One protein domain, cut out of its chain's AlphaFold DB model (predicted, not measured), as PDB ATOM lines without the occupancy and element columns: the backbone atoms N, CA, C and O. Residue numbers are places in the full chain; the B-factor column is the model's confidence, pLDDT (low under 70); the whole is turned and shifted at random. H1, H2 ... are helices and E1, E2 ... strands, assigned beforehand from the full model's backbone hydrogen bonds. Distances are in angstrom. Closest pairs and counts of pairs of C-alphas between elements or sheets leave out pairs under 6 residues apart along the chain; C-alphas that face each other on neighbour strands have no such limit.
ATOM      1  N   HIS A 504      23.250 -38.716 -47.258       79.50
ATOM      2  CA  HIS A 504      23.087 -38.031 -48.558       79.50
ATOM      3  C   HIS A 504      21.649 -37.949 -49.094       79.50
ATOM      4  O   HIS A 504      21.428 -37.613 -50.259       79.50
ATOM      5  N   HIS A 505      20.667 -38.231 -48.248       84.69
ATOM      6  CA  HIS A 505      19.258 -38.193 -48.591       84.69
ATOM      7  C   HIS A 505      18.548 -37.138 -47.755       84.69
ATOM      8  O   HIS A 505      18.875 -36.916 -46.587       84.69
ATOM      9  N   SER A 506      17.553 -36.485 -48.350       90.44
ATOM     10  CA  SER A 506      16.776 -35.485 -47.634       90.44
ATOM     11  C   SER A 506      15.672 -36.142 -46.801       90.44
ATOM     12  O   SER A 506      15.010 -37.093 -47.234       90.44
ATOM     13  N   VAL A 507      15.478 -35.645 -45.582       94.31
ATOM     14  CA  VAL A 507      14.493 -36.155 -44.618       94.31
ATOM     15  C   VAL A 507      13.443 -35.102 -44.297       94.31
ATOM     16  O   VAL A 507      13.732 -33.904 -44.291       94.31
ATOM     17  N   TYR A 508      12.223 -35.543 -43.997       95.06
ATOM     18  CA  TYR A 508      11.122 -34.667 -43.600       95.06
ATOM     19  C   TYR A 508      10.395 -35.234 -42.379       95.06
ATOM     20  O   TYR A 508      10.056 -36.414 -42.360       95.06
ATOM     21  N   PHE A 509      10.131 -34.406 -41.368       94.62
ATOM     22  CA  PHE A 509       9.478 -34.824 -40.126       94.62
ATOM     23  C   PHE A 509       8.116 -34.142 -39.971       94.62
ATOM     24  O   PHE A 509       8.032 -32.917 -39.924       94.62
ATOM     25  N   PHE A 510       7.053 -34.934 -39.843       94.12
ATOM     26  CA  PHE A 510       5.728 -34.479 -39.427       94.12
ATOM     27  C   PHE A 510       5.633 -34.568 -37.912       94.12
ATOM     28  O   PHE A 510       5.223 -35.590 -37.361       94.12
ATOM     29  N   THR A 511       6.076 -33.507 -37.244       92.50
ATOM     30  CA  THR A 511       6.067 -33.423 -35.786       92.50
ATOM     31  C   THR A 511       6.101 -31.971 -35.318       92.50
ATOM     32  O   THR A 511       6.565 -31.069 -36.018       92.50
ATOM     33  N   THR A 512       5.608 -31.746 -34.109       90.12
ATOM     34  CA  THR A 512       5.761 -30.496 -33.366       90.12
ATOM     35  C   THR A 512       6.968 -30.529 -32.433       90.12
ATOM     36  O   THR A 512       7.336 -29.492 -31.890       90.12
ATOM     37  N   GLU A 513       7.613 -31.685 -32.263       86.06
ATOM     38  CA  GLU A 513       8.834 -31.804 -31.468       86.06
ATOM     39  C   GLU A 513      10.027 -31.164 -32.185       86.06
ATOM     40  O   GLU A 513      10.273 -31.410 -33.364       86.06
ATOM     41  N   LEU A 514      10.818 -30.377 -31.454       84.69
ATOM     42  CA  LEU A 514      11.953 -29.624 -32.004       84.69
ATOM     43  C   LEU A 514      13.248 -30.452 -32.115       84.69
ATOM     44  O   LEU A 514      14.251 -29.980 -32.652       84.69
ATOM     45  N   ILE A 515      13.257 -31.690 -31.608       85.94
ATOM     46  CA  ILE A 515      14.483 -32.489 -31.460       85.94
ATOM     47  C   ILE A 515      15.098 -32.941 -32.794       85.94
ATOM     48  O   ILE A 515      16.290 -33.243 -32.852       85.94
ATOM     49  N   ASN A 516      14.323 -32.952 -33.883       85.00
ATOM     50  CA  ASN A 516      14.719 -33.545 -35.168       85.00
ATOM     51  C   ASN A 516      16.043 -32.986 -35.696       85.00
ATOM     52  O   ASN A 516      16.908 -33.744 -36.131       85.00
ATOM     53  N   THR A 517      16.234 -31.667 -35.610       82.75
ATOM     54  CA  THR A 517      17.463 -31.029 -36.101       82.75
ATOM     55  C   THR A 517      18.680 -31.458 -35.285       82.75
ATOM     56  O   THR A 517      19.735 -31.731 -35.854       82.75
ATOM     57  N   SER A 518      18.533 -31.606 -33.964       83.75
ATOM     58  CA  SER A 518      19.596 -32.149 -33.112       83.75
ATOM     59  C   SER A 518      19.951 -33.587 -33.480       83.75
ATOM     60  O   SER A 518      21.128 -33.937 -33.443       83.75
ATOM     61  N   LEU A 519      18.964 -34.415 -33.848       85.25
ATOM     62  CA  LEU A 519      19.200 -35.797 -34.283       85.25
ATOM     63  C   LEU A 519      19.961 -35.845 -35.609       85.25
ATOM     64  O   LEU A 519      20.942 -36.578 -35.718       85.25
ATOM     65  N   VAL A 520      19.550 -35.029 -36.582       85.31
ATOM     66  CA  VAL A 520      20.232 -34.893 -37.878       85.31
ATOM     67  C   VAL A 520      21.681 -34.442 -37.666       85.31
ATOM     68  O   VAL A 520      22.600 -35.094 -38.157       85.31
ATOM     69  N   MET A 521      21.919 -33.401 -36.861       85.12
ATOM     70  CA  MET A 521      23.275 -32.897 -36.579       85.12
ATOM     71  C   MET A 521      24.159 -33.856 -35.780       85.12
ATOM     72  O   MET A 521      25.384 -33.727 -35.814       85.12
ATOM     73  N   ALA A 522      23.561 -34.789 -35.036       82.19
ATOM     74  CA  ALA A 522      24.299 -35.796 -34.285       82.19
ATOM     75  C   ALA A 522      24.887 -36.898 -35.177       82.19
ATOM     76  O   ALA A 522      25.747 -37.655 -34.721       82.19
ATOM     77  N   THR A 523      24.437 -37.004 -36.429       79.44
ATOM     78  CA  THR A 523      25.026 -37.927 -37.400       79.44
ATOM     79  C   THR A 523      26.350 -37.379 -37.940       79.44
ATOM     80  O   THR A 523      26.552 -36.171 -38.048       79.44
ATOM     81  N   GLN A 524      27.297 -38.274 -38.239       75.00
ATOM     82  CA  GLN A 524      28.605 -37.878 -38.781       75.00
ATOM     83  C   GLN A 524      28.524 -37.474 -40.258       75.00
ATOM     84  O   GLN A 524      29.322 -36.659 -40.714       75.00
ATOM     85  N   ASN A 525      27.547 -38.024 -40.984       75.00
ATOM     86  CA  ASN A 525      27.326 -37.741 -42.393       75.00
ATOM     87  C   ASN A 525      26.309 -36.609 -42.563       75.00
ATOM     88  O   ASN A 525      25.350 -36.534 -41.797       75.00
ATOM     89  N   PRO A 526      26.467 -35.744 -43.575       73.56
ATOM     90  CA  PRO A 526      25.488 -34.706 -43.852       73.56
ATOM     91  C   PRO A 526      24.147 -35.329 -44.263       73.56
ATOM     92  O   PRO A 526      24.071 -36.138 -45.192       73.56
ATOM     93  N   ILE A 527      23.093 -34.922 -43.557       85.81
ATOM     94  CA  ILE A 527      21.696 -35.222 -43.866       85.81
ATOM     95  C   ILE A 527      20.998 -33.886 -44.099       85.81
ATOM     96  O   ILE A 527      21.061 -32.990 -43.252       85.81
ATOM     97  N   ASP A 528      20.311 -33.760 -45.229       85.00
ATOM     98  CA  ASP A 528      19.578 -32.544 -45.556       85.00
ATOM     99  C   ASP A 528      18.171 -32.593 -44.956       85.00
ATOM    100  O   ASP A 528      17.391 -33.511 -45.204       85.00
ATOM    101  N   SER A 529      17.806 -31.582 -44.169       88.88
ATOM    102  CA  SER A 529      16.419 -31.419 -43.729       88.88
ATOM    103  C   SER A 529      15.620 -30.722 -44.831       88.88
ATOM    104  O   SER A 529      15.852 -29.545 -45.118       88.88
ATOM    105  N   ALA A 530      14.680 -31.445 -45.442       92.31
ATOM    106  CA  ALA A 530      13.804 -30.923 -46.493       92.31
ATOM    107  C   ALA A 530      12.778 -29.911 -45.962       92.31
ATOM    108  O   ALA A 530      12.282 -29.093 -46.727       92.31
ATOM    109  N   SER A 531      12.471 -29.962 -44.665       92.94
ATOM    110  CA  SER A 531      11.536 -29.041 -44.021       92.94
ATOM    111  C   SER A 531      12.145 -27.647 -43.879       92.94
ATOM    112  O   SER A 531      13.299 -27.499 -43.445       92.94
ATOM    113  N   ARG A 532      11.354 -26.610 -44.170       94.31
ATOM    114  CA  ARG A 532      11.671 -25.237 -43.749       94.31
ATOM    115  C   ARG A 532      11.340 -24.972 -42.277       94.31
ATOM    116  O   ARG A 532      11.769 -23.960 -41.747       94.31
ATOM    117  N   PHE A 533      10.638 -25.860 -41.582       93.69
ATOM    118  CA  PHE A 533      10.279 -25.703 -40.166       93.69
ATOM    119  C   PHE A 533      11.207 -26.498 -39.238       93.69
ATOM    120  O   PHE A 533      11.574 -27.633 -39.555       93.69
ATOM    121  N   SER A 534      11.491 -25.946 -38.053       89.69
ATOM    122  CA  SER A 534      12.122 -26.650 -36.918       89.69
ATOM    123  C   SER A 534      11.263 -27.789 -36.364       89.69
ATOM    124  O   SER A 534      11.756 -28.823 -35.917       89.69
ATOM    125  N   GLY A 535       9.962 -27.550 -36.421       90.81
ATOM    126  CA  GLY A 535       8.832 -28.366 -36.025       90.81
ATOM    127  C   GLY A 535       7.582 -27.540 -36.324       90.81
ATOM    128  O   GLY A 535       7.666 -26.333 -36.573       90.81
ATOM    129  N   PHE A 536       6.410 -28.158 -36.331       92.50
ATOM    130  CA  PHE A 536       5.165 -27.484 -36.709       92.50
ATOM    131  C   PHE A 536       4.607 -26.565 -35.610       92.50
ATOM    132  O   PHE A 536       3.454 -26.698 -35.222       92.50
ATOM    133  N   TRP A 537       5.398 -25.613 -35.111       89.44
ATOM    134  CA  TRP A 537       5.051 -24.736 -33.982       89.44
ATOM    135  C   TRP A 537       3.781 -23.886 -34.201       89.44
ATOM    136  O   TRP A 537       3.148 -23.476 -33.233       89.44
ATOM    137  N   LEU A 538       3.368 -23.663 -35.455       89.81
ATOM    138  CA  LEU A 538       2.094 -23.022 -35.822       89.81
ATOM    139  C   LEU A 538       0.874 -23.909 -35.528       89.81
ATOM    140  O   LEU A 538      -0.193 -23.428 -35.143       89.81
ATOM    141  N   LEU A 539       1.027 -25.215 -35.745       90.62
ATOM    142  CA  LEU A 539      -0.070 -26.176 -35.794       90.62
ATOM    143  C   LEU A 539      -0.815 -26.311 -34.454       90.62
ATOM    144  O   LEU A 539      -2.044 -26.300 -34.480       90.62
ATOM    145  N   PRO A 540      -0.152 -26.368 -33.282       89.00
ATOM    146  CA  PRO A 540      -0.842 -26.378 -31.997       89.00
ATOM    147  C   PRO A 540      -1.821 -25.220 -31.825       89.00
ATOM    148  O   PRO A 540      -2.949 -25.452 -31.402       89.00
ATOM    149  N   GLY A 541      -1.420 -23.993 -32.180       86.62
ATOM    150  CA  GLY A 541      -2.284 -22.814 -32.098       86.62
ATOM    151  C   GLY A 541      -3.495 -22.929 -33.025       86.62
ATOM    152  O   GLY A 541      -4.631 -22.768 -32.575       86.62
ATOM    153  N   LEU A 542      -3.256 -23.293 -34.292       86.69
ATOM    154  CA  LEU A 542      -4.301 -23.471 -35.311       86.69
ATOM    155  C   LEU A 542      -5.334 -24.541 -34.921       86.69
ATOM    156  O   LEU A 542      -6.523 -24.403 -35.214       86.69
ATOM    157  N   ILE A 543      -4.895 -25.610 -34.253       85.62
ATOM    158  CA  ILE A 543      -5.765 -26.718 -33.845       85.62
ATOM    159  C   ILE A 543      -6.479 -26.418 -32.525       85.62
ATOM    160  O   ILE A 543      -7.700 -26.573 -32.456       85.62
ATOM    161  N   LYS A 544      -5.762 -25.965 -31.486       82.69
ATOM    162  CA  LYS A 544      -6.325 -25.708 -30.144       82.69
ATOM    163  C   LYS A 544      -7.488 -24.724 -30.181       82.69
ATOM    164  O   LYS A 544      -8.462 -24.924 -29.459       82.69
ATOM    165  N   TYR A 545      -7.423 -23.711 -31.047       77.62
ATOM    166  CA  TYR A 545      -8.499 -22.730 -31.186       77.62
ATOM    167  C   TYR A 545      -9.863 -23.394 -31.446       77.62
ATOM    168  O   TYR A 545     -10.841 -23.086 -30.768       77.62
ATOM    169  N   ARG A 546      -9.922 -24.383 -32.351       74.38
ATOM    170  CA  ARG A 546     -11.164 -25.116 -32.665       74.38
ATOM    171  C   ARG A 546     -11.701 -25.919 -31.485       74.38
ATOM    172  O   ARG A 546     -12.909 -26.082 -31.357       74.38
ATOM    173  N   TYR A 547     -10.806 -26.439 -30.649       74.06
ATOM    174  CA  TYR A 547     -11.182 -27.231 -29.480       74.06
ATOM    175  C   TYR A 547     -11.714 -26.369 -28.335       74.06
ATOM    176  O   TYR A 547     -12.623 -26.802 -27.632       74.06
ATOM    177  N   PHE A 548     -11.170 -25.165 -28.141       73.50
ATOM    178  CA  PHE A 548     -11.599 -24.280 -27.054       73.50
ATOM    179  C   PHE A 548     -12.863 -23.479 -27.369       73.50
ATOM    180  O   PHE A 548     -13.566 -23.089 -26.440       73.50
ATOM    181  N   TYR A 549     -13.182 -23.279 -28.649       71.62
ATOM    182  CA  TYR A 549     -14.351 -22.514 -29.088       71.62
ATOM    183  C   TYR A 549     -15.250 -23.341 -30.026       71.62
ATOM    184  O   TYR A 549     -15.394 -23.006 -31.205       71.62
ATOM    185  N   PRO A 550     -15.850 -24.448 -29.540       64.50
ATOM    186  CA  PRO A 550     -16.707 -25.294 -30.365       64.50
ATOM    187  C   PRO A 550     -17.936 -24.510 -30.846       64.50
ATOM    188  O   PRO A 550     -18.613 -23.854 -30.059       64.50
ATOM    189  N   GLY A 551     -18.228 -24.573 -32.147       61.09
ATOM    190  CA  GLY A 551     -19.363 -23.874 -32.765       61.09
ATOM    191  C   GLY A 551     -19.054 -22.469 -33.295       61.09
ATOM    192  O   GLY A 551     -19.871 -21.922 -34.031       61.09
ATOM    193  N   HIS A 552     -17.872 -21.908 -33.011       64.50
ATOM    194  CA  HIS A 552     -17.404 -20.728 -33.738       64.50
ATOM    195  C   HIS A 552     -17.056 -21.118 -35.179       64.50
ATOM    196  O   HIS A 552     -16.251 -22.023 -35.417       64.50
ATOM    197  N   THR A 553     -17.653 -20.428 -36.154       65.06
ATOM    198  CA  THR A 553     -17.180 -20.490 -37.536       65.06
ATOM    199  C   THR A 553     -15.736 -20.009 -37.567       65.06
ATOM    200  O   THR A 553     -15.386 -19.018 -36.926       65.06
ATOM    201  N   LEU A 554     -14.883 -20.741 -38.286       66.88
ATOM    202  CA  LEU A 554     -13.508 -20.306 -38.490       66.88
ATOM    203  C   LEU A 554     -13.543 -18.923 -39.117       66.88
ATOM    204  O   LEU A 554     -14.137 -18.743 -40.182       66.88
ATOM    205  N   ASP A 555     -12.894 -17.966 -38.464       75.06
ATOM    206  CA  ASP A 555     -12.685 -16.673 -39.084       75.06
ATOM    207  C   ASP A 555     -11.886 -16.873 -40.384       75.06
ATOM    208  O   ASP A 555     -11.027 -17.762 -40.489       75.06
ATOM    209  N   GLN A 556     -12.174 -16.046 -41.389       80.88
ATOM    210  CA  GLN A 556     -11.518 -16.082 -42.692       80.88
ATOM    211  C   GLN A 556      -9.993 -16.054 -42.549       80.88
ATOM    212  O   GLN A 556      -9.298 -16.705 -43.330       80.88
ATOM    213  N   GLN A 557      -9.462 -15.351 -41.541       82.88
ATOM    214  CA  GLN A 557      -8.024 -15.309 -41.274       82.88
ATOM    215  C   GLN A 557      -7.449 -16.678 -40.881       82.88
ATOM    216  O   GLN A 557      -6.376 -17.050 -41.342       82.88
ATOM    217  N   GLN A 558      -8.167 -17.475 -40.093       82.88
ATOM    218  CA  GLN A 558      -7.683 -18.790 -39.652       82.88
ATOM    219  C   GLN A 558      -7.641 -19.792 -40.798       82.88
ATOM    220  O   GLN A 558      -6.707 -20.586 -40.911       82.88
ATOM    221  N   ILE A 559      -8.657 -19.745 -41.663       86.50
ATOM    222  CA  ILE A 559      -8.698 -20.545 -42.888       86.50
ATOM    223  C   ILE A 559      -7.501 -20.172 -43.771       86.50
ATOM    224  O   ILE A 559      -6.779 -21.064 -44.218       86.50
ATOM    225  N   LYS A 560      -7.240 -18.870 -43.955       89.25
ATOM    226  CA  LYS A 560      -6.076 -18.372 -44.706       89.25
ATOM    227  C   LYS A 560      -4.756 -18.873 -44.120       89.25
ATOM    228  O   LYS A 560      -3.967 -19.445 -44.866       89.25
ATOM    229  N   ASP A 561      -4.542 -18.737 -42.814       91.12
ATOM    230  CA  ASP A 561      -3.290 -19.138 -42.154       91.12
ATOM    231  C   ASP A 561      -3.080 -20.664 -42.204       91.12
ATOM    232  O   ASP A 561      -1.964 -21.145 -42.415       91.12
ATOM    233  N   MET A 562      -4.159 -21.446 -42.089       89.38
ATOM    234  CA  MET A 562      -4.118 -22.902 -42.253       89.38
ATOM    235  C   MET A 562      -3.746 -23.299 -43.689       89.38
ATOM    236  O   MET A 562      -2.869 -24.142 -43.886       89.38
ATOM    237  N   HIS A 563      -4.377 -22.691 -44.700       91.50
ATOM    238  CA  HIS A 563      -4.026 -22.939 -46.101       91.50
ATOM    239  C   HIS A 563      -2.597 -22.504 -46.413       91.50
ATOM    240  O   HIS A 563      -1.880 -23.242 -47.087       91.50
ATOM    241  N   PHE A 564      -2.167 -21.356 -45.886       93.31
ATOM    242  CA  PHE A 564      -0.799 -20.868 -46.002       93.31
ATOM    243  C   PHE A 564       0.196 -21.893 -45.445       93.31
ATOM    244  O   PHE A 564       1.095 -22.332 -46.164       93.31
ATOM    245  N   PHE A 565      -0.020 -22.372 -44.218       93.44
ATOM    246  CA  PHE A 565       0.837 -23.383 -43.601       93.44
ATOM    247  C   PHE A 565       0.913 -24.682 -44.418       93.44
ATOM    248  O   PHE A 565       2.008 -25.156 -44.728       93.44
ATOM    249  N   ILE A 566      -0.233 -25.229 -44.836       93.12
ATOM    250  CA  ILE A 566      -0.278 -26.454 -45.650       93.12
ATOM    251  C   ILE A 566       0.388 -26.231 -47.017       93.12
ATOM    252  O   ILE A 566       1.055 -27.128 -47.528       93.12
ATOM    253  N   SER A 567       0.234 -25.045 -47.616       93.69
ATOM    254  CA  SER A 567       0.846 -24.719 -48.911       93.69
ATOM    255  C   SER A 567       2.373 -24.695 -48.855       93.69
ATOM    256  O   SER A 567       3.006 -25.215 -49.768       93.69
ATOM    257  N   MET A 568       2.965 -24.200 -47.762       94.44
ATOM    258  CA  MET A 568       4.420 -24.235 -47.568       94.44
ATOM    259  C   MET A 568       4.948 -25.666 -47.451       94.44
ATOM    260  O   MET A 568       5.973 -25.994 -48.041       94.44
ATOM    261  N   ILE A 569       4.233 -26.538 -46.731       94.56
ATOM    262  CA  ILE A 569       4.596 -27.960 -46.635       94.56
ATOM    263  C   ILE A 569       4.508 -28.623 -48.014       94.56
ATOM    264  O   ILE A 569       5.399 -29.372 -48.407       94.56
ATOM    265  N   HIS A 570       3.446 -28.339 -48.765       93.94
ATOM    266  CA  HIS A 570       3.281 -28.845 -50.125       93.94
ATOM    267  C   HIS A 570       4.421 -28.388 -51.045       93.94
ATOM    268  O   HIS A 570       5.001 -29.204 -51.763       93.94
ATOM    269  N   GLU A 571       4.809 -27.116 -50.968       93.88
ATOM    270  CA  GLU A 571       5.947 -26.570 -51.707       93.88
ATOM    271  C   GLU A 571       7.271 -27.262 -51.330       93.88
ATOM    272  O   GLU A 571       8.033 -27.641 -52.222       93.88
ATOM    273  N   ASP A 572       7.527 -27.508 -50.038       94.38
ATOM    274  CA  ASP A 572       8.710 -28.256 -49.589       94.38
ATOM    275  C   ASP A 572       8.762 -29.657 -50.220       94.38
ATOM    276  O   ASP A 572       9.814 -30.089 -50.698       94.38
ATOM    277  N   PHE A 573       7.629 -30.359 -50.293       93.19
ATOM    278  CA  PHE A 573       7.544 -31.676 -50.929       93.19
ATOM    279  C   PHE A 573       7.815 -31.629 -52.435       93.19
ATOM    280  O   PHE A 573       8.560 -32.469 -52.949       93.19
ATOM    281  N   LEU A 574       7.254 -30.642 -53.135       90.69
ATOM    282  CA  LEU A 574       7.444 -30.475 -54.577       90.69
ATOM    283  C   LEU A 574       8.894 -30.130 -54.939       90.69
ATOM    284  O   LEU A 574       9.440 -30.690 -55.895       90.69
ATOM    285  N   LEU A 575       9.516 -29.227 -54.176       90.44
ATOM    286  CA  LEU A 575      10.855 -28.711 -54.463       90.44
ATOM    287  C   LEU A 575      11.962 -29.614 -53.918       90.44
ATOM    288  O   LEU A 575      12.919 -29.921 -54.631       90.44
ATOM    289  N   LYS A 576      11.865 -30.014 -52.645       91.50
ATOM    290  CA  LYS A 576      12.943 -30.718 -51.930       91.50
ATOM    291  C   LYS A 576      12.831 -32.225 -52.030       91.50
ATOM    292  O   LYS A 576      13.846 -32.897 -51.847       91.50
ATOM    293  N   LYS A 577      11.637 -32.745 -52.351       91.56
ATOM    294  CA  LYS A 577      11.455 -34.138 -52.763       91.56
ATOM    295  C   LYS A 577      12.121 -35.096 -51.745       91.56
ATOM    296  O   LYS A 577      13.068 -35.794 -52.108       91.56
ATOM    297  N   PRO A 578      11.680 -35.113 -50.468       94.38
ATOM    298  CA  PRO A 578      12.338 -35.890 -49.421       94.38
ATOM    299  C   PRO A 578      12.395 -37.378 -49.765       94.38
ATOM    300  O   PRO A 578      11.443 -37.924 -50.320       94.38
ATOM    301  N   ASN A 579      13.496 -38.047 -49.441       94.38
ATOM    302  CA  ASN A 579      13.628 -39.493 -49.619       94.38
ATOM    303  C   ASN A 579      12.926 -40.263 -48.501       94.38
ATOM    304  O   ASN A 579      12.325 -41.304 -48.768       94.38
ATOM    305  N   LEU A 580      13.014 -39.756 -47.268       95.38
ATOM    306  CA  LEU A 580      12.391 -40.350 -46.090       95.38
ATOM    307  C   LEU A 580      11.465 -39.350 -45.403       95.38
ATOM    308  O   LEU A 580      11.824 -38.190 -45.194       95.38
ATOM    309  N   VAL A 581      10.289 -39.828 -45.014       95.62
ATOM    310  CA  VAL A 581       9.278 -39.060 -44.286       95.62
ATOM    311  C   VAL A 581       8.988 -39.756 -42.965       95.62
ATOM    312  O   VAL A 581       8.612 -40.926 -42.941       95.62
ATOM    313  N   PHE A 582       9.156 -39.033 -41.867       95.69
ATOM    314  CA  PHE A 582       8.917 -39.502 -40.509       95.69
ATOM    315  C   PHE A 582       7.610 -38.900 -40.004       95.69
ATOM    316  O   PHE A 582       7.474 -37.680 -39.962       95.69
ATOM    317  N   ILE A 583       6.658 -39.737 -39.602       95.12
ATOM    318  CA  ILE A 583       5.370 -39.307 -39.052       95.12
ATOM    319  C   ILE A 583       5.320 -39.660 -37.571       95.12
ATOM    320  O   ILE A 583       5.401 -40.837 -37.220       95.12
ATOM    321  N   ASP A 584       5.206 -38.644 -36.712       93.50
ATOM    322  CA  ASP A 584       5.083 -38.835 -35.268       93.50
ATOM    323  C   ASP A 584       3.708 -39.421 -34.902       93.50
ATOM    324  O   ASP A 584       2.672 -38.751 -34.948       93.50
ATOM    325  N   ASN A 585       3.721 -40.667 -34.444       91.19
ATOM    326  CA  ASN A 585       2.561 -41.446 -34.022       91.19
ATOM    327  C   ASN A 585       2.430 -41.533 -32.494       91.19
ATOM    328  O   ASN A 585       1.685 -42.371 -31.971       91.19
ATOM    329  N   ASN A 586       3.140 -40.689 -31.741       86.44
ATOM    330  CA  ASN A 586       2.890 -40.557 -30.313       86.44
ATOM    331  C   ASN A 586       1.462 -40.047 -30.085       86.44
ATOM    332  O   ASN A 586       1.070 -38.999 -30.596       86.44
ATOM    333  N   LYS A 587       0.685 -40.770 -29.270       79.62
ATOM    334  CA  LYS A 587      -0.687 -40.368 -28.909       79.62
ATOM    335  C   LYS A 587      -0.730 -39.066 -28.108       79.62
ATOM    336  O   LYS A 587      -1.739 -38.374 -28.121       79.62
ATOM    337  N   LYS A 588       0.345 -38.764 -27.379       76.62
ATOM    338  CA  LYS A 588       0.468 -37.581 -26.525       76.62
ATOM    339  C   LYS A 588       1.582 -36.729 -27.073       76.62
ATOM    340  O   LYS A 588       2.742 -37.116 -27.015       76.62
ATOM    341  N   LYS A 589       1.193 -35.595 -27.632       84.12
ATOM    342  CA  LYS A 589       2.101 -34.640 -28.246       84.12
ATOM    343  C   LYS A 589       2.200 -33.451 -27.311       84.12
ATOM    344  O   LYS A 589       1.178 -32.830 -27.024       84.12
ATOM    345  N   PHE A 590       3.401 -33.159 -26.818       76.06
ATOM    346  CA  PHE A 590       3.592 -32.127 -25.797       76.06
ATOM    347  C   PHE A 590       3.058 -30.769 -26.243       76.06
ATOM    348  O   PHE A 590       2.417 -30.097 -25.458       76.06
ATOM    349  N   GLU A 591       3.162 -30.391 -27.510       81.88
ATOM    350  CA  GLU A 591       2.607 -29.099 -27.926       81.88
ATOM    351  C   GLU A 591       1.064 -29.055 -27.959       81.88
ATOM    352  O   GLU A 591       0.473 -27.978 -27.945       81.88
ATOM    353  N   PHE A 592       0.377 -30.202 -27.911       83.00
ATOM    354  CA  PHE A 592      -1.088 -30.314 -27.950       83.00
ATOM    355  C   PHE A 592      -1.731 -30.516 -26.566       83.00
ATOM    356  O   PHE A 592      -2.867 -30.987 -26.479       83.00
ATOM    357  N   PHE A 593      -1.046 -30.160 -25.472       79.56
ATOM    358  CA  PHE A 593      -1.669 -30.196 -24.146       79.56
ATOM    359  C   PHE A 593      -2.622 -29.019 -23.886       79.56
ATOM    360  O   PHE A 593      -2.482 -27.938 -24.471       79.56
ATOM    361  N   TYR A 594      -3.537 -29.208 -22.936       74.19
ATOM    362  CA  TYR A 594      -4.367 -28.163 -22.340       74.19
ATOM    363  C   TYR A 594      -4.678 -28.470 -20.868       74.19
ATOM    364  O   TYR A 594      -4.481 -29.594 -20.403       74.19
ATOM    365  N   TYR A 595      -5.145 -27.457 -20.135       70.38
ATOM    366  CA  TYR A 595      -5.559 -27.592 -18.739       70.38
ATOM    367  C   TYR A 595      -7.075 -27.466 -18.622       70.38
ATOM    368  O   TYR A 595      -7.647 -26.441 -18.995       70.38
ATOM    369  N   THR A 596      -7.718 -28.486 -18.066       68.88
ATOM    370  CA  THR A 596      -9.079 -28.375 -17.527       68.88
ATOM    371  C   THR A 596      -9.055 -27.863 -16.083       68.88
ATOM    372  O   THR A 596      -8.011 -27.831 -15.429       68.88
ATOM    373  N   ARG A 597     -10.220 -27.483 -15.541       66.06
ATOM    374  CA  ARG A 597     -10.343 -27.151 -14.111       66.06
ATOM    375  C   ARG A 597      -9.905 -28.324 -13.224       66.06
ATOM    376  O   ARG A 597      -9.210 -28.109 -12.236       66.06
ATOM    377  N   ASP A 598     -10.256 -29.545 -13.616       65.75
ATOM    378  CA  ASP A 598      -9.884 -30.761 -12.893       65.75
ATOM    379  C   ASP A 598      -8.385 -31.058 -12.999       65.75
ATOM    380  O   ASP A 598      -7.783 -31.521 -12.030       65.75
ATOM    381  N   ASP A 599      -7.758 -30.737 -14.133       67.94
ATOM    382  CA  ASP A 599      -6.308 -30.871 -14.305       67.94
ATOM    383  C   ASP A 599      -5.528 -29.985 -13.337       67.94
ATOM    384  O   ASP A 599      -4.534 -30.422 -12.754       67.94
ATOM    385  N   LEU A 600      -6.004 -28.759 -13.115       65.00
ATOM    386  CA  LEU A 600      -5.386 -27.828 -12.173       65.00
ATOM    387  C   LEU A 600      -5.492 -28.318 -10.726       65.00
ATOM    388  O   LEU A 600      -4.541 -28.167  -9.962       65.00
ATOM    389  N   ILE A 601      -6.620 -28.932 -10.357       62.72
ATOM    390  CA  ILE A 601      -6.833 -29.491  -9.014       62.72
ATOM    391  C   ILE A 601      -5.959 -30.735  -8.799       62.72
ATOM    392  O   ILE A 601      -5.390 -30.917  -7.724       62.72
ATOM    393  N   ASN A 602      -5.827 -31.581  -9.822       56.00
ATOM    394  CA  ASN A 602      -5.156 -32.878  -9.718       56.00
ATOM    395  C   ASN A 602      -3.679 -32.861 -10.142       56.00
ATOM    396  O   ASN A 602      -3.031 -33.912 -10.130       56.00
ATOM    397  N   ASN A 603      -3.149 -31.691 -10.513       59.72
ATOM    398  CA  ASN A 603      -1.815 -31.516 -11.088       59.72
ATOM    399  C   ASN A 603      -1.563 -32.460 -12.284       59.72
ATOM    400  O   ASN A 603      -0.494 -33.068 -12.406       59.72
ATOM    401  N   SER A 604      -2.579 -32.621 -13.137       63.66
ATOM    402  CA  SER A 604      -2.531 -33.419 -14.365       63.66
ATOM    403  C   SER A 604      -2.538 -32.537 -15.611       63.66
ATOM    404  O   SER A 604      -2.617 -31.312 -15.535       63.66
ATOM    405  N   ILE A 605      -2.359 -33.166 -16.772       70.06
ATOM    406  CA  ILE A 605      -2.335 -32.495 -18.067       70.06
ATOM    407  C   ILE A 605      -3.158 -33.329 -19.049       70.06
ATOM    408  O   ILE A 605      -2.899 -34.526 -19.212       70.06
ATOM    409  N   SER A 606      -4.105 -32.687 -19.730       75.81
ATOM    410  CA  SER A 606      -4.878 -33.297 -20.812       75.81
ATOM    411  C   SER A 606      -4.209 -33.052 -22.164       75.81
ATOM    412  O   SER A 606      -3.572 -32.024 -22.377       75.81
ATOM    413  N   PHE A 607      -4.359 -33.992 -23.100       81.50
ATOM    414  CA  PHE A 607      -3.779 -33.914 -24.446       81.50
ATOM    415  C   PHE A 607      -4.875 -34.002 -25.502       81.50
ATOM    416  O   PHE A 607      -5.742 -34.873 -25.419       81.50
ATOM    417  N   LEU A 608      -4.819 -33.129 -26.508       83.44
ATOM    418  CA  LEU A 608      -5.712 -33.214 -27.657       83.44
ATOM    419  C   LEU A 608      -5.286 -34.374 -28.570       83.44
ATOM    420  O   LEU A 608      -4.093 -34.505 -28.868       83.44
ATOM    421  N   PRO A 609      -6.231 -35.208 -29.041       83.75
ATOM    422  CA  PRO A 609      -5.925 -36.215 -30.043       83.75
ATOM    423  C   PRO A 609      -5.585 -35.525 -31.368       83.75
ATOM    424  O   PRO A 609      -6.343 -34.684 -31.848       83.75
ATOM    425  N   PHE A 610      -4.450 -35.883 -31.966       88.94
ATOM    426  CA  PHE A 610      -4.041 -35.340 -33.259       88.94
ATOM    427  C   PHE A 610      -3.279 -36.378 -34.082       88.94
ATOM    428  O   PHE A 610      -2.300 -36.956 -33.604       88.94
ATOM    429  N   ASP A 611      -3.716 -36.583 -35.324       90.56
ATOM    430  CA  ASP A 611      -3.105 -37.495 -36.290       90.56
ATOM    431  C   ASP A 611      -2.626 -36.702 -37.510       90.56
ATOM    432  O   ASP A 611      -3.426 -36.098 -38.230       90.56
ATOM    433  N   TYR A 612      -1.307 -36.681 -37.723       92.25
ATOM    434  CA  TYR A 612      -0.698 -35.925 -38.815       92.25
ATOM    435  C   TYR A 612      -1.113 -36.457 -40.186       92.25
ATOM    436  O   TYR A 612      -1.418 -35.667 -41.077       92.25
ATOM    437  N   LEU A 613      -1.121 -37.778 -40.372       89.00
ATOM    438  CA  LEU A 613      -1.385 -38.369 -41.677       89.00
ATOM    439  C   LEU A 613      -2.837 -38.128 -42.084       89.00
ATOM    440  O   LEU A 613      -3.085 -37.676 -43.198       89.00
ATOM    441  N   HIS A 614      -3.787 -38.349 -41.179       89.75
ATOM    442  CA  HIS A 614      -5.197 -38.034 -41.396       89.75
ATOM    443  C   HIS A 614      -5.398 -36.539 -41.679       89.75
ATOM    444  O   HIS A 614      -6.064 -36.179 -42.648       89.75
ATOM    445  N   TYR A 615      -4.781 -35.663 -40.880       89.50
ATOM    446  CA  TYR A 615      -4.922 -34.217 -41.050       89.50
ATOM    447  C   TYR A 615      -4.408 -33.728 -42.411       89.50
ATOM    448  O   TYR A 615      -5.083 -32.954 -43.089       89.50
ATOM    449  N   PHE A 616      -3.231 -34.191 -42.839       89.50
ATOM    450  CA  PHE A 616      -2.618 -33.718 -44.078       89.50
ATOM    451  C   PHE A 616      -3.073 -34.472 -45.334       89.50
ATOM    452  O   PHE A 616      -3.101 -33.870 -46.407       89.50
ATOM    453  N   SER A 617      -3.473 -35.743 -45.234       85.38
ATOM    454  CA  SER A 617      -4.005 -36.500 -46.383       85.38
ATOM    455  C   SER A 617      -5.344 -35.956 -46.879       85.38
ATOM    456  O   SER A 617      -5.594 -35.974 -48.080       85.38
ATOM    457  N   ALA A 618      -6.160 -35.398 -45.980       81.50
ATOM    458  CA  ALA A 618      -7.408 -34.716 -46.318       81.50
ATOM    459  C   ALA A 618      -7.202 -33.310 -46.924       81.50
ATOM    460  O   ALA A 618      -8.170 -32.610 -47.217       81.50
ATOM    461  N   SER A 619      -5.951 -32.868 -47.086       84.75
ATOM    462  CA  SER A 619      -5.598 -31.547 -47.606       84.75
ATOM    463  C   SER A 619      -4.997 -31.624 -49.012       84.75
ATOM    464  O   SER A 619      -4.743 -32.703 -49.542       84.75
ATOM    465  N   GLN A 620      -4.667 -30.467 -49.592       81.44
ATOM    466  CA  GLN A 620      -3.918 -30.372 -50.853       81.44
ATOM    467  C   GLN A 620      -2.553 -31.094 -50.840       81.44
ATOM    468  O   GLN A 620      -1.980 -31.314 -51.899       81.44
ATOM    469  N   LEU A 621      -2.035 -31.487 -49.667       85.56
ATOM    470  CA  LEU A 621      -0.811 -32.285 -49.541       85.56
ATOM    471  C   LEU A 621      -1.012 -33.775 -49.873       85.56
ATOM    472  O   LEU A 621      -0.039 -34.467 -50.170       85.56
ATOM    473  N   GLY A 622      -2.250 -34.279 -49.829       84.00
ATOM    474  CA  GLY A 622      -2.568 -35.695 -50.036       84.00
ATOM    475  C   GLY A 622      -1.901 -36.311 -51.275       84.00
ATOM    476  O   GLY A 622      -1.206 -37.318 -51.125       84.00
ATOM    477  N   PRO A 623      -2.016 -35.700 -52.473       85.44
ATOM    478  CA  PRO A 623      -1.359 -36.191 -53.685       85.44
ATOM    479  C   PRO A 623       0.167 -36.318 -53.562       85.44
ATOM    480  O   PRO A 623       0.736 -37.311 -54.010       85.44
ATOM    481  N   SER A 624       0.845 -35.375 -52.896       85.94
ATOM    482  CA  SER A 624       2.305 -35.419 -52.708       85.94
ATOM    483  C   SER A 624       2.770 -36.566 -51.812       85.94
ATOM    484  O   SER A 624       3.926 -36.976 -51.902       85.94
ATOM    485  N   LEU A 625       1.889 -37.102 -50.963       86.75
ATOM    486  CA  LEU A 625       2.192 -38.232 -50.082       86.75
ATOM    487  C   LEU A 625       1.976 -39.598 -50.760       86.75
ATOM    488  O   LEU A 625       2.480 -40.601 -50.260       86.75
ATOM    489  N   GLN A 626       1.284 -39.668 -51.905       86.50
ATOM    490  CA  GLN A 626       0.936 -40.946 -52.552       86.50
ATOM    491  C   GLN A 626       2.148 -41.738 -53.069       86.50
ATOM    492  O   GLN A 626       2.089 -42.969 -53.125       86.50
ATOM    493  N   GLY A 627       3.247 -41.054 -53.408       89.38
ATOM    494  CA  GLY A 627       4.506 -41.660 -53.868       89.38
ATOM    495  C   GLY A 627       5.406 -42.199 -52.749       89.38
ATOM    496  O   GLY A 627       6.563 -42.536 -53.000       89.38
ATOM    497  N   TYR A 628       4.918 -42.239 -51.509       94.06
ATOM    498  CA  TYR A 628       5.664 -42.709 -50.347       94.06
ATOM    499  C   TYR A 628       5.084 -44.028 -49.832       94.06
ATOM    500  O   TYR A 628       3.877 -44.159 -49.618       94.06
ATOM    501  N   ARG A 629       5.949 -45.019 -49.602       95.25
ATOM    502  CA  ARG A 629       5.573 -46.334 -49.063       95.25
ATOM    503  C   ARG A 629       6.131 -46.544 -47.679       95.25
ATOM    504  O   ARG A 629       7.214 -46.065 -47.356       95.25
ATOM    505  N   TYR A 630       5.375 -47.276 -46.868       95.94
ATOM    506  CA  TYR A 630       5.813 -47.684 -45.545       95.94
ATOM    507  C   TYR A 630       7.156 -48.413 -45.643       95.94
ATOM    508  O   TYR A 630       7.293 -49.369 -46.405       95.94
ATOM    509  N   LEU A 631       8.135 -47.953 -44.870       95.31
ATOM    510  CA  LEU A 631       9.441 -48.589 -44.749       95.31
ATOM    511  C   LEU A 631       9.539 -49.347 -43.425       95.31
ATOM    512  O   LEU A 631       9.877 -50.527 -43.403       95.31
ATOM    513  N   THR A 632       9.294 -48.656 -42.311       96.56
ATOM    514  CA  THR A 632       9.429 -49.231 -40.968       96.56
ATOM    515  C   THR A 632       8.752 -48.362 -39.905       96.56
ATOM    516  O   THR A 632       8.288 -47.255 -40.182       96.56
ATOM    517  N   THR A 633       8.731 -48.843 -38.662       95.50
ATOM    518  CA  THR A 633       8.314 -48.078 -37.484       95.50
ATOM    519  C   THR A 633       9.458 -48.032 -36.478       95.50
ATOM    520  O   THR A 633       9.897 -49.068 -35.979       95.50
ATOM    521  N   LEU A 634       9.907 -46.824 -36.142       93.56
ATOM    522  CA  LEU A 634      10.897 -46.570 -35.102       93.56
ATOM    523  C   LEU A 634      10.180 -46.264 -33.793       93.56
ATOM    524  O   LEU A 634       9.493 -45.251 -33.681       93.56
ATOM    525  N   LYS A 635      10.358 -47.121 -32.791       92.00
ATOM    526  CA  LYS A 635       9.770 -46.930 -31.466       92.00
ATOM    527  C   LYS A 635      10.792 -47.192 -30.374       92.00
ATOM    528  O   LYS A 635      11.533 -48.167 -30.444       92.00
TER     529      LYS A 635
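AT A GLANCE: This is residues 504 to 635 of the 749 residues of an uncharacterized protein of Gammaproteobacteria bacterium RIFCSPHIGHO2_12_FULL_41_20 (UniProt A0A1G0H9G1). Two short parallel strands, E1 and E2, stand side by side with the short helix H5 near their far ends, while the long helix H3 ends near the start of E1 and has H2 near it, running the opposite way. E3 runs alone beyond E2, and residues 585 to 611 make a long loop out and back with H4 at its tip; contacts between the named elements are few. The printed part has 132 residues, with six named helices and three named strands in the order E1 H1 H2 H3 E2 H4 H5 H6 E3, and its class is mixed, helices and strands. It is only just compact, close to loose, with a radius of gyration of the C-alphas of 16.5 A and spans of 49 by 35 by 23 A.

IN THESE COORDINATES: Find C-alpha 506 at (16.776, -35.485, -47.634); from there E1 runs through residues 506 to 510, 13.8 A long. Next come H1, residues 516 to 521, and H2, residues 539 to 548, 14.6 A long. H3, residues 556 to 576, begins at C-alpha 556 at (-11.518, -16.082, -42.692) and is 30.0 A long. E2 follows at residues 580 to 584, 13.1 A long. Then read H4 at residues 597 to 602, H5 at 612 to 617 and H6 at 622 to 625. E3, residues 628 to 635, is 19.8 A long, bends by 55 degrees at residue 631 and ends at C-alpha 635 at (9.770, -46.930, -31.466).

HOW THE PARTS SIT: Look first at E1 and E2, parallel neighbours at 18 degrees: N 510 and O 582 are 2.8 A apart and N 582 and O 508 2.8 A, both within hydrogen-bond range. E1, H1 H2 H3, E2 form a strand-helix-strand unit, two parallel neighbour strands with helices between them in the chain. The closest C-alphas of E2 and H5, Ile 583 and Tyr 612, are 7.0 A apart. H3 touches H6 only just, with 3 pairs of C-alphas within 8 A and residues 570 to 574 alone; the closest C-alphas are Phe 573 and Ser 624, 6.7 A. H2 and H3 are close but not clearly touching, Leu 542 and Met 562 being closest at 7.0 A between C-alphas, with a shallow tilt of 30 degrees, opposite ways. E3 pairs with no named strand. H1 and H2 are apart, and so are H4 and H5. Every O i to N i+4 pair is within hydrogen-bond range in H1, H3, H4 and H5; H2 has 4 of 6, and H6 is too short for such a pair.

THE WHOLE: The C-alphas of Gln 524 and Gly 551 are the two farthest apart, at 50.3 A. The printed part has no cut. The links H1 to H2 and E2 to H4 are long. Mean pLDDT of the printed part is 84.7; look for values under 70 at residues 550 to 554 and 596 to 604 of this model.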